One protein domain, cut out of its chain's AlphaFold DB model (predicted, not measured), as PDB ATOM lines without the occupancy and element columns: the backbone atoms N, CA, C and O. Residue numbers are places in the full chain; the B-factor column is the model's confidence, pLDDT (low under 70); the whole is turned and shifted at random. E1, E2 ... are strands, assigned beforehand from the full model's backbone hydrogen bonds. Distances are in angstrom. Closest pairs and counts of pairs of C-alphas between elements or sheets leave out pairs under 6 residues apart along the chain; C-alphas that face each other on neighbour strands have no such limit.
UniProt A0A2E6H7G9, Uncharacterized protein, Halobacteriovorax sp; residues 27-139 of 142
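Overview. This is residues 27 to 139 of the 142 residues of an uncharacterized protein of Halobacteriovorax sp (UniProt A0A2E6H7G9). Two sheets are partly face to face as a sandwich: a long, twisted sheet of five strands, E2 to E6, has the smaller sheet of E1, E8 and E7 packed over part of one face, with the strands crossed at 37 degrees. The longest strand, E4, runs along the elongated whole, which spans 54 by 28 by 22 A. The 113 printed residues have no named helix and eight named strands, E1 to E8 along the chain; the class is all strand. The sheet orders are E2 - E3 - E4 - E5 - E6 and E1 - E8 - E7, both antiparallel. The whole is only just compact, close to loose, with a radius of gyration of the C-alphas of 15.8 A.

Arrangement. E1, residues 27 to 32, is an edge strand antiparallel to E8, residues 131 to 138; N 29 and O 134 are 2.9 A apart, within hydrogen-bond range. Residues 29 to 30 also pair, antiparallel, with residues 38 to 39. E2, residues 41 to 46, begins a meander, each strand the antiparallel neighbour of the one before, that goes on through E3, residues 51 to 58, E4, residues 61 to 75, E5, residues 82 to 92, and E6, residues 102 to 110. Within hydrogen-bond range are N 43 and O 53 at 3.0 A, N 54 and O 65 at 2.9 A, N 70 and O 87 at 2.9 A, and N 86 and O 107 at 2.9 A. E7, residues 119 to 126, forms a hairpin with E8; N 122 and O 135 are 2.9 A apart. Between the sheets, the closest C-alphas of E1 and E3 are those of Tyr 30 and Cys 56, 6.3 A apart, and of E6 and E7 those of Thr 103 and Gln 124, 6.3 A apart. E4 and E8 are near each other, while E2 and E7 are apart.

Along the chain. E1 begins at C-alpha 27, (189.022, 147.190, 171.531). E2 measures 16.0 A and E3 22.2 A. E4 measures 43.8 A, from C-alpha 61 at (191.164, 163.466, 182.642) to C-alpha 75 at (174.145, 134.841, 154.132). E5 measures 33.2 A, E6 27.0 A and E7 22.3 A. E8, 22.6 A long, ends at C-alpha 138, (187.988, 140.894, 165.716).

Size, cuts and confidence. The two C-alphas farthest apart, those of Asn 60 and Tyr 78, are 55.3 A apart. The printed part has no cut and no long link. Mean pLDDT of the printed part is 86.9; residues 76 to 81 and 94 to 100 are under 70.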
ATOM      1  N   SER A  27     188.083 146.335 170.817       97.38
ATOM      2  CA  SER A  27     189.022 147.190 171.531       97.38
ATOM      3  C   SER A  27     188.932 148.598 170.972       97.38
ATOM      4  O   SER A  27     188.773 148.766 169.760       97.38
ATOM      5  N   PHE A  28     189.043 149.579 171.860       98.06
ATOM      6  CA  PHE A  28     188.989 150.990 171.513       98.06
ATOM      7  C   PHE A  28     190.313 151.674 171.829       98.06
ATOM      8  O   PHE A  28     190.998 151.342 172.805       98.06
ATOM      9  N   LYS A  29     190.664 152.640 170.992       98.12
ATOM     10  CA  LYS A  29     191.860 153.460 171.125       98.12
ATOM     11  C   LYS A  29     191.479 154.906 170.827       98.12
ATOM     12  O   LYS A  29     190.833 155.169 169.822       98.12
ATOM     13  N   TYR A  30     191.867 155.824 171.697       97.69
ATOM     14  CA  TYR A  30     191.701 157.252 171.464       97.69
ATOM     15  C   TYR A  30     192.999 157.804 170.884       97.69
ATOM     16  O   TYR A  30     194.066 157.596 171.464       97.69
ATOM     17  N   GLN A  31     192.921 158.451 169.725       97.69
ATOM     18  CA  GLN A  31     194.069 158.934 168.964       97.69
ATOM     19  C   GLN A  31     193.917 160.435 168.697       97.69
ATOM     20  O   GLN A  31     193.265 160.824 167.731       97.69
ATOM     21  N   PRO A  32     194.521 161.290 169.536       95.88
ATOM     22  CA  PRO A  32     194.680 162.706 169.223       95.88
ATOM     23  C   PRO A  32     195.594 162.890 168.010       95.88
ATOM     24  O   PRO A  32     196.477 162.062 167.771       95.88
ATOM     25  N   THR A  33     195.432 163.997 167.288       94.31
ATOM     26  CA  THR A  33     196.261 164.322 166.116       94.31
ATOM     27  C   THR A  33     197.747 164.450 166.452       94.31
ATOM     28  O   THR A  33     198.592 163.970 165.703       94.31
ATOM     29  N   GLU A  34     198.073 165.064 167.588       93.88
ATOM     30  CA  GLU A  34     199.456 165.440 167.925       93.88
ATOM     31  C   GLU A  34     200.059 164.627 169.075       93.88
ATOM     32  O   GLU A  34     201.199 164.859 169.474       93.88
ATOM     33  N   LEU A  35     199.311 163.676 169.637       94.75
ATOM     34  CA  LEU A  35     199.728 162.953 170.835       94.75
ATOM     35  C   LEU A  35     199.715 161.441 170.616       94.75
ATOM     36  O   LEU A  35     198.960 160.926 169.783       94.75
ATOM     37  N   PRO A  36     200.514 160.692 171.397       95.69
ATOM     38  CA  PRO A  36     200.393 159.252 171.439       95.69
ATOM     39  C   PRO A  36     198.985 158.862 171.858       95.69
ATOM     40  O   PRO A  36     198.368 159.461 172.739       95.69
ATOM     41  N   ALA A  37     198.491 157.810 171.241       96.19
ATOM     42  CA  ALA A  37     197.184 157.318 171.588       96.19
ATOM     43  C   ALA A  37     197.145 156.524 172.883       96.19
ATOM     44  O   ALA A  37     198.095 155.833 173.259       96.19
ATOM     45  N   SER A  38     195.961 156.520 173.478       96.94
ATOM     46  CA  SER A  38     195.653 155.771 174.679       96.94
ATOM     47  C   SER A  38     194.713 154.602 174.390       96.94
ATOM     48  O   SER A  38     193.813 154.667 173.549       96.94
ATOM     49  N   LYS A  39     194.938 153.486 175.092       97.88
ATOM     50  CA  LYS A  39     193.988 152.369 175.120       97.88
ATOM     51  C   LYS A  39     192.811 152.755 176.005       97.88
ATOM     52  O   LYS A  39     193.020 153.256 177.107       97.88
ATOM     53  N   CYS A  40     191.605 152.467 175.543       98.12
ATOM     54  CA  CYS A  40     190.393 152.719 176.306       98.12
ATOM     55  C   CYS A  40     189.899 151.441 176.991       98.12
ATOM     56  O   CYS A  40     190.191 150.326 176.552       98.12
ATOM     57  N   THR A  41     189.117 151.612 178.050       97.94
ATOM     58  CA  THR A  41     188.288 150.556 178.633       97.94
ATOM     59  C   THR A  41     186.855 150.693 178.134       97.94
ATOM     60  O   THR A  41     186.430 151.767 177.700       97.94
ATOM     61  N   HIS A  42     186.099 149.597 178.169       97.38
ATOM     62  CA  HIS A  42     184.712 149.585 177.721       97.38
ATOM     63  C   HIS A  42     183.851 148.620 178.527       97.38
ATOM     64  O   HIS A  42     184.302 147.560 178.975       97.38
ATOM     65  N   GLU A  43     182.588 148.995 178.679       95.94
ATOM     66  CA  GLU A  43     181.558 148.227 179.369       95.94
ATOM     67  C   GLU A  43     180.257 148.263 178.574       95.94
ATOM     68  O   GLU A  43     179.917 149.274 177.954       95.94
ATOM     69  N   ILE A  44     179.544 147.138 178.557       93.00
ATOM     70  CA  ILE A  44     178.256 147.055 177.881       93.00
ATOM     71  C   ILE A  44     177.225 147.802 178.725       93.00
ATOM     72  O   ILE A  44     177.100 147.561 179.922       93.00
ATOM     73  N   THR A  45     176.505 148.736 178.112       91.94
ATOM     74  CA  THR A  45     175.428 149.475 178.792       91.94
ATOM     75  C   THR A  45     174.063 148.918 178.448       91.94
ATOM     76  O   THR A  45     173.174 148.890 179.292       91.94
ATOM     77  N   ASN A  46     173.888 148.468 177.207       87.88
ATOM     78  CA  ASN A  46     172.669 147.819 176.765       87.88
ATOM     79  C   ASN A  46     173.018 146.760 175.704       87.88
ATOM     80  O   ASN A  46     173.325 147.120 174.560       87.88
ATOM     81  N   PRO A  47     172.964 145.465 176.073       83.19
ATOM     82  CA  PRO A  47     173.270 144.369 175.161       83.19
ATOM     83  C   PRO A  47     172.353 144.324 173.938       83.19
ATOM     84  O   PRO A  47     172.826 144.138 172.820       83.19
ATOM     85  N   MET A  48     171.053 144.585 174.116       81.25
ATOM     86  CA  MET A  48     170.071 144.513 173.027       81.25
ATOM     87  C   MET A  48     170.319 145.556 171.936       81.25
ATOM     88  O   MET A  48     170.054 145.312 170.758       81.25
ATOM     89  N   SER A  49     170.798 146.742 172.311       83.00
ATOM     90  CA  SER A  49     171.070 147.808 171.348       83.00
ATOM     91  C   SER A  49     172.490 147.784 170.786       83.00
ATOM     92  O   SER A  49     172.736 148.507 169.815       83.00
ATOM     93  N   GLY A  50     173.389 146.968 171.352       88.44
ATOM     94  CA  GLY A  50     174.822 146.988 171.051       88.44
ATOM     95  C   GLY A  50     175.504 148.249 171.584       88.44
ATOM     96  O   GLY A  50     176.373 148.808 170.916       88.44
ATOM     97  N   SER A  51     175.057 148.752 172.740       93.38
ATOM     98  CA  SER A  51     175.559 150.002 173.320       93.38
ATOM     99  C   SER A  51     176.648 149.756 174.355       93.38
ATOM    100  O   SER A  51     176.514 148.892 175.224       93.38
ATOM    101  N   TRP A  52     177.678 150.593 174.314       95.06
ATOM    102  CA  TRP A  52     178.856 150.530 175.165       95.06
ATOM    103  C   TRP A  52     179.172 151.912 175.734       95.06
ATOM    104  O   TRP A  52     179.032 152.919 175.038       95.06
ATOM    105  N   THR A  53     179.627 151.958 176.981       96.19
ATOM    106  CA  THR A  53     180.373 153.112 177.496       96.19
ATOM    107  C   THR A  53     181.847 152.844 177.253       96.19
ATOM    108  O   THR A  53     182.346 151.776 177.612       96.19
ATOM    109  N   VAL A  54     182.545 153.803 176.653       97.44
ATOM    110  CA  VAL A  54     183.986 153.731 176.396       97.44
ATOM    111  C   VAL A  54     184.674 154.851 177.159       97.44
ATOM    112  O   VAL A  54     184.305 156.012 177.007       97.44
ATOM    113  N   LYS A  55     185.669 154.503 177.975       97.38
ATOM    114  CA  LYS A  55     186.434 155.440 178.804       97.38
ATOM    115  C   LYS A  55     187.895 155.412 178.389       97.38
ATOM    116  O   LYS A  55     188.542 154.367 178.430       97.38
ATOM    117  N   CYS A  56     188.416 156.560 177.988       96.94
ATOM    118  CA  CYS A  56     189.775 156.703 177.488       96.94
ATOM    119  C   CYS A  56     190.561 157.641 178.413       96.94
ATOM    120  O   CYS A  56     190.136 158.783 178.609       96.94
ATOM    121  N   PRO A  57     191.695 157.203 178.986       96.19
ATOM    122  CA  PRO A  57     192.555 158.098 179.745       96.19
ATOM    123  C   PRO A  57     193.190 159.124 178.799       96.19
ATOM    124  O   PRO A  57     193.661 158.772 177.712       96.19
ATOM    125  N   PHE A  58     193.204 160.387 179.213       93.56
ATOM    126  CA  PHE A  58     193.808 161.481 178.462       93.56
ATOM    127  C   PHE A  58     194.412 162.501 179.430       93.56
ATOM    128  O   PHE A  58     193.690 163.252 180.082       93.56
ATOM    129  N   PHE A  59     195.743 162.512 179.547       89.56
ATOM    130  CA  PHE A  59     196.465 163.263 180.581       89.56
ATOM    131  C   PHE A  59     195.879 163.021 181.985       89.56
ATOM    132  O   PHE A  59     195.911 161.894 182.472       89.56
ATOM    133  N   ASN A  60     195.318 164.062 182.608       91.25
ATOM    134  CA  ASN A  60     194.743 164.047 183.955       91.25
ATOM    135  C   ASN A  60     193.209 163.955 183.945       91.25
ATOM    136  O   ASN A  60     192.565 164.236 184.952       91.25
ATOM    137  N   THR A  61     192.612 163.612 182.801       91.81
ATOM    138  CA  THR A  61     191.164 163.466 182.642       91.81
ATOM    139  C   THR A  61     190.804 162.131 181.990       91.81
ATOM    140  O   THR A  61     191.658 161.398 181.479       91.81
ATOM    141  N   VAL A  62     189.517 161.795 182.027       93.69
ATOM    142  CA  VAL A  62     188.940 160.634 181.353       93.69
ATOM    143  C   VAL A  62     187.915 161.138 180.351       93.69
ATOM    144  O   VAL A  62     186.931 161.777 180.716       93.69
ATOM    145  N   LYS A  63     188.141 160.826 179.077       93.31
ATOM    146  CA  LYS A  63     187.155 161.036 178.019       93.31
ATOM    147  C   LYS A  63     186.166 159.878 178.043       93.31
ATOM    148  O   LYS A  63     186.585 158.720 178.062       93.31
ATOM    149  N   GLU A  64     184.871 160.178 178.038       95.31
ATOM    150  CA  GLU A  64     183.816 159.164 178.008       95.31
ATOM    151  C   GLU A  64     182.955 159.312 176.755       95.31
ATOM    152  O   GLU A  64     182.472 160.397 176.426       95.31
ATOM    153  N   PHE A  65     182.721 158.188 176.086       95.19
ATOM    154  CA  PHE A  65     181.931 158.103 174.870       95.19
ATOM    155  C   PHE A  65     180.808 157.077 175.032       95.19
ATOM    156  O   PHE A  65     181.011 155.999 175.594       95.19
ATOM    157  N   SER A  66     179.631 157.385 174.484       94.88
ATOM    158  CA  SER A  66     178.626 156.364 174.172       94.88
ATOM    159  C   SER A  66     178.932 155.808 172.791       94.88
ATOM    160  O   SER A  66     178.998 156.570 171.828       94.88
ATOM    161  N   VAL A  67     179.089 154.495 172.682       95.75
ATOM    162  CA  VAL A  67     179.291 153.811 171.407       95.75
ATOM    163  C   VAL A  67     178.107 152.902 171.120       95.75
ATOM    164  O   VAL A  67     177.759 152.072 171.954       95.75
ATOM    165  N   HIS A  68     177.530 153.003 169.925       94.38
ATOM    166  CA  HIS A  68     176.612 151.992 169.403       94.38
ATOM    167  C   HIS A  68     177.315 151.218 168.296       94.38
ATOM    168  O   HIS A  68     177.735 151.796 167.291       94.38
ATOM    169  N   LEU A  69     177.459 149.912 168.494       93.31
ATOM    170  CA  LEU A  69     178.146 149.022 167.575       93.31
ATOM    171  C   LEU A  69     177.245 147.842 167.223       93.31
ATOM    172  O   LEU A  69     176.776 147.119 168.102       93.31
ATOM    173  N   ARG A  70     177.026 147.629 165.926       89.75
ATOM    174  CA  ARG A  70     176.314 146.458 165.406       89.75
ATOM    175  C   ARG A  70     177.092 145.851 164.254       89.75
ATOM    176  O   ARG A  70     177.580 146.574 163.393       89.75
ATOM    177  N   ALA A  71     177.163 144.528 164.237       87.94
ATOM    178  CA  ALA A  71     177.760 143.742 163.172       87.94
ATOM    179  C   ALA A  71     176.739 142.715 162.703       87.94
ATOM    180  O   ALA A  71     176.123 142.032 163.522       87.94
ATOM    181  N   ARG A  72     176.535 142.607 161.394       84.81
ATOM    182  CA  ARG A  72     175.611 141.627 160.823       84.81
ATOM    183  C   ARG A  72     176.253 140.921 159.651       84.81
ATOM    184  O   ARG A  72     176.813 141.561 158.765       84.81
ATOM    185  N   LEU A  73     176.120 139.602 159.645       81.50
ATOM    186  CA  LEU A  73     176.443 138.771 158.502       81.50
ATOM    187  C   LEU A  73     175.138 138.395 157.802       81.50
ATOM    188  O   LEU A  73     174.213 137.860 158.406       81.50
ATOM    189  N   TYR A  74     175.066 138.704 156.518       79.94
ATOM    190  CA  TYR A  74     173.975 138.331 155.642       79.94
ATOM    191  C   TYR A  74     174.459 137.198 154.746       79.94
ATOM    192  O   TYR A  74     175.278 137.409 153.847       79.94
ATOM    193  N   GLU A  75     173.918 136.008 154.976       74.25
ATOM    194  CA  GLU A  75     174.145 134.841 154.132       74.25
ATOM    195  C   GLU A  75     172.937 134.643 153.211       74.25
ATOM    196  O   GLU A  75     171.784 134.665 153.648       74.25
ATOM    197  N   LYS A  76     173.178 134.477 151.906       67.62
ATOM    198  CA  LYS A  76     172.128 134.073 150.963       67.62
ATOM    199  C   LYS A  76     172.274 132.586 150.659       67.62
ATOM    200  O   LYS A  76     173.264 132.179 150.065       67.62
ATOM    201  N   ASN A  77     171.240 131.800 150.951       62.94
ATOM    202  CA  ASN A  77     171.242 130.345 150.732       62.94
ATOM    203  C   ASN A  77     171.534 129.922 149.276       62.94
ATOM    204  O   ASN A  77     172.037 128.829 149.048       62.94
ATOM    205  N   TYR A  78     171.243 130.778 148.288       58.44
ATOM    206  CA  TYR A  78     171.310 130.426 146.862       58.44
ATOM    207  C   TYR A  78     172.532 130.977 146.105       58.44
ATOM    208  O   TYR A  78     172.696 130.679 144.924       58.44
ATOM    209  N   LYS A  79     173.388 131.790 146.741       60.41
ATOM    210  CA  LYS A  79     174.673 132.245 146.175       60.41
ATOM    211  C   LYS A  79     175.679 132.411 147.315       60.41
ATOM    212  O   LYS A  79     175.312 133.065 148.285       60.41
ATOM    213  N   PRO A  80     176.928 131.921 147.200       57.59
ATOM    214  CA  PRO A  80     177.931 131.944 148.273       57.59
ATOM    215  C   PRO A  80     178.514 133.347 148.532       57.59
ATOM    216  O   PRO A  80     179.712 133.498 148.719       57.59
ATOM    217  N   ARG A  81     177.676 134.386 148.516       63.16
ATOM    218  CA  ARG A  81     178.065 135.763 148.797       63.16
ATOM    219  C   ARG A  81     177.799 136.050 150.259       63.16
ATOM    220  O   ARG A  81     176.644 136.017 150.690       63.16
ATOM    221  N   HIS A  82     178.857 136.362 150.991       75.31
ATOM    222  CA  HIS A  82     178.745 136.939 152.319       75.31
ATOM    223  C   HIS A  82     178.680 138.456 152.190       75.31
ATOM    224  O   HIS A  82     179.515 139.088 151.537       75.31
ATOM    225  N   ARG A  83     177.658 139.051 152.803       80.50
ATOM    226  CA  ARG A  83     177.591 140.499 152.982       80.50
ATOM    227  C   ARG A  83     177.713 140.806 154.459       80.50
ATOM    228  O   ARG A  83     176.978 140.256 155.266       80.50
ATOM    229  N   TYR A  84     178.624 141.701 154.791       83.12
ATOM    230  CA  TYR A  84     178.904 142.081 156.161       83.12
ATOM    231  C   TYR A  84     178.592 143.566 156.354       83.12
ATOM    232  O   TYR A  84     179.069 144.404 155.591       83.12
ATOM    233  N   GLU A  85     177.756 143.875 157.340       86.38
ATOM    234  CA  GLU A  85     177.399 145.237 157.743       86.38
ATOM    235  C   GLU A  85     178.043 145.538 159.094       86.38
ATOM    236  O   GLU A  85     177.888 144.758 160.035       86.38
ATOM    237  N   VAL A  86     178.717 146.685 159.202       89.31
ATOM    238  CA  VAL A  86     179.124 147.253 160.491       89.31
ATOM    239  C   VAL A  86     178.551 148.645 160.626       89.31
ATOM    240  O   VAL A  86     178.849 149.519 159.815       89.31
ATOM    241  N   LEU A  87     177.773 148.854 161.680       92.00
ATOM    242  CA  LEU A  87     177.324 150.167 162.114       92.00
ATOM    243  C   LEU A  87     178.135 150.560 163.340       92.00
ATOM    244  O   LEU A  87     178.123 149.841 164.337       92.00
ATOM    245  N   TYR A  88     178.816 151.699 163.260       94.31
ATOM    246  CA  TYR A  88     179.604 152.261 164.348       94.31
ATOM    247  C   TYR A  88     179.231 153.730 164.553       94.31
ATOM    248  O   TYR A  88     179.444 154.560 163.672       94.31
ATOM    249  N   TRP A  89     178.652 154.036 165.711       93.75
ATOM    250  CA  TRP A  89     178.223 155.375 166.117       93.75
ATOM    251  C   TRP A  89     178.914 155.757 167.423       93.75
ATOM    252  O   TRP A  89     178.957 154.946 168.348       93.75
ATOM    253  N   VAL A  90     179.395 156.996 167.520       94.56
ATOM    254  CA  VAL A  90     180.032 157.566 168.712       94.56
ATOM    255  C   VAL A  90     179.344 158.874 169.120       94.56
ATOM    256  O   VAL A  90     179.065 159.720 168.275       94.56
ATOM    257  N   THR A  91     179.103 159.044 170.420       92.06
ATOM    258  CA  THR A  91     178.580 160.281 171.024       92.06
ATOM    259  C   THR A  91     179.449 160.678 172.216       92.06
ATOM    260  O   THR A  91     179.702 159.843 173.087       92.06
ATOM    261  N   ASN A  92     179.868 161.944 172.300       88.00
ATOM    262  CA  ASN A  92     180.634 162.459 173.441       88.00
ATOM    263  C   ASN A  92     179.724 162.639 174.674       88.00
ATOM    264  O   ASN A  92     178.643 163.220 174.555       88.00
ATOM    265  N   ARG A  93     180.108 162.104 175.844       77.94
ATOM    266  CA  ARG A  93     179.279 162.173 177.069       77.94
ATOM    267  C   ARG A  93     179.644 163.313 178.012       77.94
ATOM    268  O   ARG A  93     178.755 163.790 178.709       77.94
ATOM    269  N   ILE A  94     180.915 163.711 178.060       65.44
ATOM    270  CA  ILE A  94     181.452 164.634 179.076       65.44
ATOM    271  C   ILE A  94     182.024 165.868 178.385       65.44
ATOM    272  O   ILE A  94     183.206 166.186 178.481       65.44
ATOM    273  N   GLU A  95     181.175 166.570 177.654       59.22
ATOM    274  CA  GLU A  95     181.438 167.965 177.354       59.22
ATOM    275  C   GLU A  95     180.266 168.759 177.909       59.22
ATOM    276  O   GLU A  95     179.124 168.500 177.534       59.22
ATOM    277  N   ASP A  96     180.546 169.734 178.781       58.38
ATOM    278  CA  ASP A  96     179.591 170.742 179.280       58.38
ATOM    279  C   ASP A  96     179.120 171.689 178.154       58.38
ATOM    280  O   ASP A  96     178.867 172.879 178.345       58.38
ATOM    281  N   ARG A  97     179.052 171.176 176.925       63.12
ATOM    282  CA  ARG A  97     178.631 171.897 175.742       63.12
ATOM    283  C   ARG A  97     177.118 171.762 175.595       63.12
ATOM    284  O   ARG A  97     176.566 170.677 175.782       63.12
ATOM    285  N   PRO A  98     176.435 172.839 175.181       61.47
ATOM    286  CA  PRO A  98     174.991 172.820 174.969       61.47
ATOM    287  C   PRO A  98     174.562 171.893 173.818       61.47
ATOM    288  O   PRO A  98     173.400 171.497 173.755       61.47
ATOM    289  N   VAL A  99     175.481 171.525 172.916       65.62
ATOM    290  CA  VAL A  99     175.217 170.648 171.768       65.62
ATOM    291  C   VAL A  99     176.067 169.387 171.890       65.62
ATOM    292  O   VAL A  99     177.288 169.465 171.993       65.62
ATOM    293  N   ARG A 100     175.419 168.215 171.863       68.62
ATOM    294  CA  ARG A 100     176.109 166.919 171.832       68.62
ATOM    295  C   ARG A 100     176.648 166.647 170.430       68.62
ATOM    296  O   ARG A 100     175.872 166.596 169.478       68.62
ATOM    297  N   GLU A 101     177.950 166.415 170.324       76.56
ATOM    298  CA  GLU A 101     178.588 165.958 169.088       76.56
ATOM    299  C   GLU A 101     178.345 164.458 168.885       76.56
ATOM    300  O   GLU A 101     178.517 163.645 169.803       76.56
ATOM    301  N   PHE A 102     177.940 164.094 167.668       80.62
ATOM    302  CA  PHE A 102     177.751 162.714 167.242       80.62
ATOM    303  C   PHE A 102     178.410 162.489 165.883       80.62
ATOM    304  O   PHE A 102     178.302 163.320 164.982       80.62
ATOM    305  N   THR A 103     179.042 161.330 165.731       85.88
ATOM    306  CA  THR A 103     179.639 160.887 164.467       85.88
ATOM    307  C   THR A 103     179.269 159.425 164.263       85.88
ATOM    308  O   THR A 103     179.303 158.628 165.206       85.88
ATOM    309  N   GLY A 104     178.874 159.061 163.047       83.25
ATOM    310  CA  GLY A 104     178.502 157.692 162.721       83.25
ATOM    311  C   GLY A 104     178.996 157.270 161.350       83.25
ATOM    312  O   GLY A 104     179.154 158.078 160.436       83.25
ATOM    313  N   THR A 105     179.229 155.974 161.188       89.00
ATOM    314  CA  THR A 105     179.563 155.367 159.903       89.00
ATOM    315  C   THR A 105     178.936 153.986 159.802       89.00
ATOM    316  O   THR A 105     178.957 153.194 160.746       89.00
ATOM    317  N   THR A 106     178.411 153.696 158.616       88.75
ATOM    318  CA  THR A 106     177.939 152.367 158.235       88.75
ATOM    319  C   THR A 106     178.801 151.867 157.089       88.75
ATOM    320  O   THR A 106     178.882 152.520 156.050       88.75
ATOM    321  N   LEU A 107     179.431 150.706 157.263       86.12
ATOM    322  CA  LEU A 107     180.206 150.048 156.217       86.12
ATOM    323  C   LEU A 107     179.538 148.757 155.762       86.12
ATOM    324  O   LEU A 107     179.074 147.958 156.576       86.12
ATOM    325  N   TRP A 108     179.578 148.544 154.449       83.75
ATOM    326  CA  TRP A 108     179.119 147.329 153.794       83.75
ATOM    327  C   TRP A 108     180.273 146.682 153.039       83.75
ATOM    328  O   TRP A 108     180.830 147.277 152.119       83.75
ATOM    329  N   PHE A 109     180.585 145.440 153.387       82.06
ATOM    330  CA  PHE A 109     181.539 144.612 152.660       82.06
ATOM    331  C   PHE A 109     180.768 143.524 151.914       82.06
ATOM    332  O   PHE A 109     179.920 142.848 152.499       82.06
ATOM    333  N   ASN A 110     181.037 143.368 150.620       81.00
ATOM    334  CA  ASN A 110     180.475 142.292 149.811       81.00
ATOM    335  C   ASN A 110     181.630 141.419 149.329       81.00
ATOM    336  O   ASN A 110     182.502 141.909 148.616       81.00
ATOM    337  N   PHE A 111     181.614 140.147 149.709       80.75
ATOM    338  CA  PHE A 111     182.606 139.170 149.282       80.75
ATOM    339  C   PHE A 111     182.000 138.273 148.198       80.75
ATOM    340  O   PHE A 111     180.815 137.916 148.249       80.75
ATOM    341  N   GLU A 112     182.792 137.973 147.169       78.88
ATOM    342  CA  GLU A 112     182.379 137.070 146.088       78.88
ATOM    343  C   GLU A 112     182.378 135.604 146.531       78.88
ATOM    344  O   GLU A 112     181.626 134.794 145.987       78.88
ATOM    345  N   ASP A 113     183.173 135.302 147.554       79.25
ATOM    346  CA  ASP A 113     183.301 134.015 148.213       79.25
ATOM    347  C   ASP A 113     182.817 134.085 149.675       79.25
ATOM    348  O   ASP A 113     182.337 135.109 150.172       79.25
ATOM    349  N   LYS A 114     182.935 132.960 150.388       74.25
ATOM    350  CA  LYS A 114     182.555 132.849 151.804       74.25
ATOM    351  C   LYS A 114     183.602 133.432 152.762       74.25
ATOM    352  O   LYS A 114     183.617 133.071 153.940       74.25
ATOM    353  N   THR A 115     184.485 134.311 152.291       78.69
ATOM    354  CA  THR A 115     185.512 134.910 153.141       78.69
ATOM    355  C   THR A 115     184.875 135.849 154.165       78.69
ATOM    356  O   THR A 115     184.041 136.694 153.840       78.69
ATOM    357  N   ILE A 116     185.268 135.692 155.429       74.44
ATOM    358  CA  ILE A 116     184.904 136.593 156.526       74.44
ATOM    359  C   ILE A 116     186.174 137.352 156.922       74.44
ATOM    360  O   ILE A 116     187.212 136.717 157.136       74.44
ATOM    361  N   PRO A 117     186.139 138.693 157.023       80.50
ATOM    362  CA  PRO A 117     187.314 139.453 157.419       80.50
ATOM    363  C   PRO A 117     187.750 139.049 158.829       80.50
ATOM    364  O   PRO A 117     186.935 138.971 159.741       80.50
ATOM    365  N   HIS A 118     189.050 138.830 159.032       85.06
ATOM    366  CA  HIS A 118     189.577 138.481 160.356       85.06
ATOM    367  C   HIS A 118     189.336 139.601 161.381       85.06
ATOM    368  O   HIS A 118     188.939 139.356 162.523       85.06
ATOM    369  N   SER A 119     189.561 140.846 160.962       89.00
ATOM    370  CA  SER A 119     189.310 142.024 161.782       89.00
ATOM    371  C   SER A 119     188.899 143.214 160.929       89.00
ATOM    372  O   SER A 119     189.391 143.365 159.811       89.00
ATOM    373  N   VAL A 120     188.079 144.091 161.496       90.69
ATOM    374  CA  VAL A 120     187.703 145.382 160.919       90.69
ATOM    375  C   VAL A 120     188.212 146.493 161.833       90.69
ATOM    376  O   VAL A 120     188.135 146.384 163.058       90.69
ATOM    377  N   ARG A 121     188.759 147.554 161.236       93.44
ATOM    378  CA  ARG A 121     189.165 148.770 161.947       93.44
ATOM    379  C   ARG A 121     188.362 149.946 161.425       93.44
ATOM    380  O   ARG A 121     188.307 150.136 160.215       93.44
ATOM    381  N   LEU A 122     187.754 150.701 162.330       94.25
ATOM    382  CA  LEU A 122     186.950 151.883 162.031       94.25
ATOM    383  C   LEU A 122     187.409 153.016 162.939       94.25
ATOM    384  O   LEU A 122     187.653 152.769 164.112       94.25
ATOM    385  N   GLY A 123     187.494 154.234 162.423       94.19
ATOM    386  CA  GLY A 123     187.743 155.433 163.224       94.19
ATOM    387  C   GLY A 123     186.580 156.399 163.068       94.19
ATOM    388  O   GLY A 123     186.002 156.482 161.984       94.19
ATOM    389  N   GLN A 124     186.209 157.097 164.135       95.12
ATOM    390  CA  GLN A 124     185.281 158.226 164.079       95.12
ATOM    391  C   GLN A 124     185.966 159.457 164.644       95.12
ATOM    392  O   GLN A 124     186.583 159.378 165.706       95.12
ATOM    393  N   HIS A 125     185.841 160.584 163.952       93.75
ATOM    394  CA  HIS A 125     186.317 161.862 164.461       93.75
ATOM    395  C   HIS A 125     185.513 162.263 165.701       93.75
ATOM    396  O   HIS A 125     184.284 162.153 165.719       93.75
ATOM    397  N   VAL A 126     186.226 162.710 166.733       92.31
ATOM    398  CA  VAL A 126     185.692 163.178 168.016       92.31
ATOM    399  C   VAL A 126     186.425 164.452 168.439       92.31
ATOM    400  O   VAL A 126     187.469 164.783 167.874       92.31
ATOM    401  N   ASP A 127     185.871 165.169 169.420       89.00
ATOM    402  CA  ASP A 127     186.423 166.428 169.933       89.00
ATOM    403  C   ASP A 127     186.704 167.433 168.789       89.00
ATOM    404  O   ASP A 127     187.840 167.865 168.593       89.00
ATOM    405  N   ASN A 128     185.692 167.772 167.977       86.00
ATOM    406  CA  ASN A 128     185.847 168.633 166.787       86.00
ATOM    407  C   ASN A 128     186.923 168.178 165.781       86.00
ATOM    408  O   ASN A 128     187.606 168.998 165.170       86.00
ATOM    409  N   SER A 129     187.082 166.868 165.585       86.88
ATOM    410  CA  SER A 129     188.108 166.285 164.702       86.88
ATOM    411  C   SER A 129     189.556 166.519 165.151       86.88
ATOM    412  O   SER A 129     190.478 166.242 164.385       86.88
ATOM    413  N   TYR A 130     189.780 166.958 166.393       91.31
ATOM    414  CA  TYR A 130     191.113 166.971 167.000       91.31
ATOM    415  C   TYR A 130     191.623 165.555 167.314       91.31
ATOM    416  O   TYR A 130     192.828 165.330 167.432       91.31
ATOM    417  N   ALA A 131     190.711 164.594 167.453       94.56
ATOM    418  CA  ALA A 131     191.041 163.209 167.730       94.56
ATOM    419  C   ALA A 131     190.134 162.242 166.959       94.56
ATOM    420  O   ALA A 131     189.107 162.625 166.390       94.56
ATOM    421  N   SER A 132     190.502 160.963 166.972       96.62
ATOM    422  CA  SER A 132     189.623 159.862 166.593       96.62
ATOM    423  C   SER A 132     189.414 158.881 167.743       96.62
ATOM    424  O   SER A 132     190.300 158.643 168.571       96.62
ATOM    425  N   LEU A 133     188.222 158.286 167.781       97.44
ATOM    426  CA  LEU A 133     187.971 157.054 168.512       97.44
ATOM    427  C   LEU A 133     188.041 155.893 167.518       97.44
ATOM    428  O   LEU A 133     187.184 155.753 166.642       97.44
ATOM    429  N   ASP A 134     189.081 155.080 167.655       97.50
ATOM    430  CA  ASP A 134     189.361 153.947 166.787       97.50
ATOM    431  C   ASP A 134     188.826 152.658 167.417       97.50
ATOM    432  O   ASP A 134     189.255 152.240 168.495       97.50
ATOM    433  N   LEU A 135     187.922 151.990 166.713       97.06
ATOM    434  CA  LEU A 135     187.450 150.640 166.982       97.06
ATOM    435  C   LEU A 135     188.298 149.628 166.208       97.06
ATOM    436  O   LEU A 135     188.448 149.713 164.989       97.06
ATOM    437  N   LYS A 136     188.748 148.581 166.897       96.31
ATOM    438  CA  LYS A 136     189.163 147.318 166.281       96.31
ATOM    439  C   LYS A 136     188.206 146.212 166.716       96.31
ATOM    440  O   LYS A 136     188.130 145.902 167.902       96.31
ATOM    441  N   LEU A 137     187.538 145.603 165.742       93.00
ATOM    442  CA  LEU A 137     186.604 144.490 165.896       93.00
ATOM    443  C   LEU A 137     187.229 143.218 165.308       93.00
ATOM    444  O   LEU A 137     187.525 143.174 164.116       93.00
ATOM    445  N   ASN A 138     187.451 142.194 166.129       92.19
ATOM    446  CA  ASN A 138     187.988 140.894 165.716       92.19
ATOM    447  C   ASN A 138     186.836 139.898 165.560       92.19
ATOM    448  O   ASN A 138     186.155 139.605 166.536       92.19
ATOM    449  N   LEU A 139     186.633 139.366 164.355       81.50
ATOM    450  CA  LEU A 139     185.450 138.560 164.011       81.50
ATOM    451  C   LEU A 139     185.679 137.050 164.093       81.50
ATOM    452  O   LEU A 139     184.739 136.271 163.974       81.50
TER     453      LEU A 139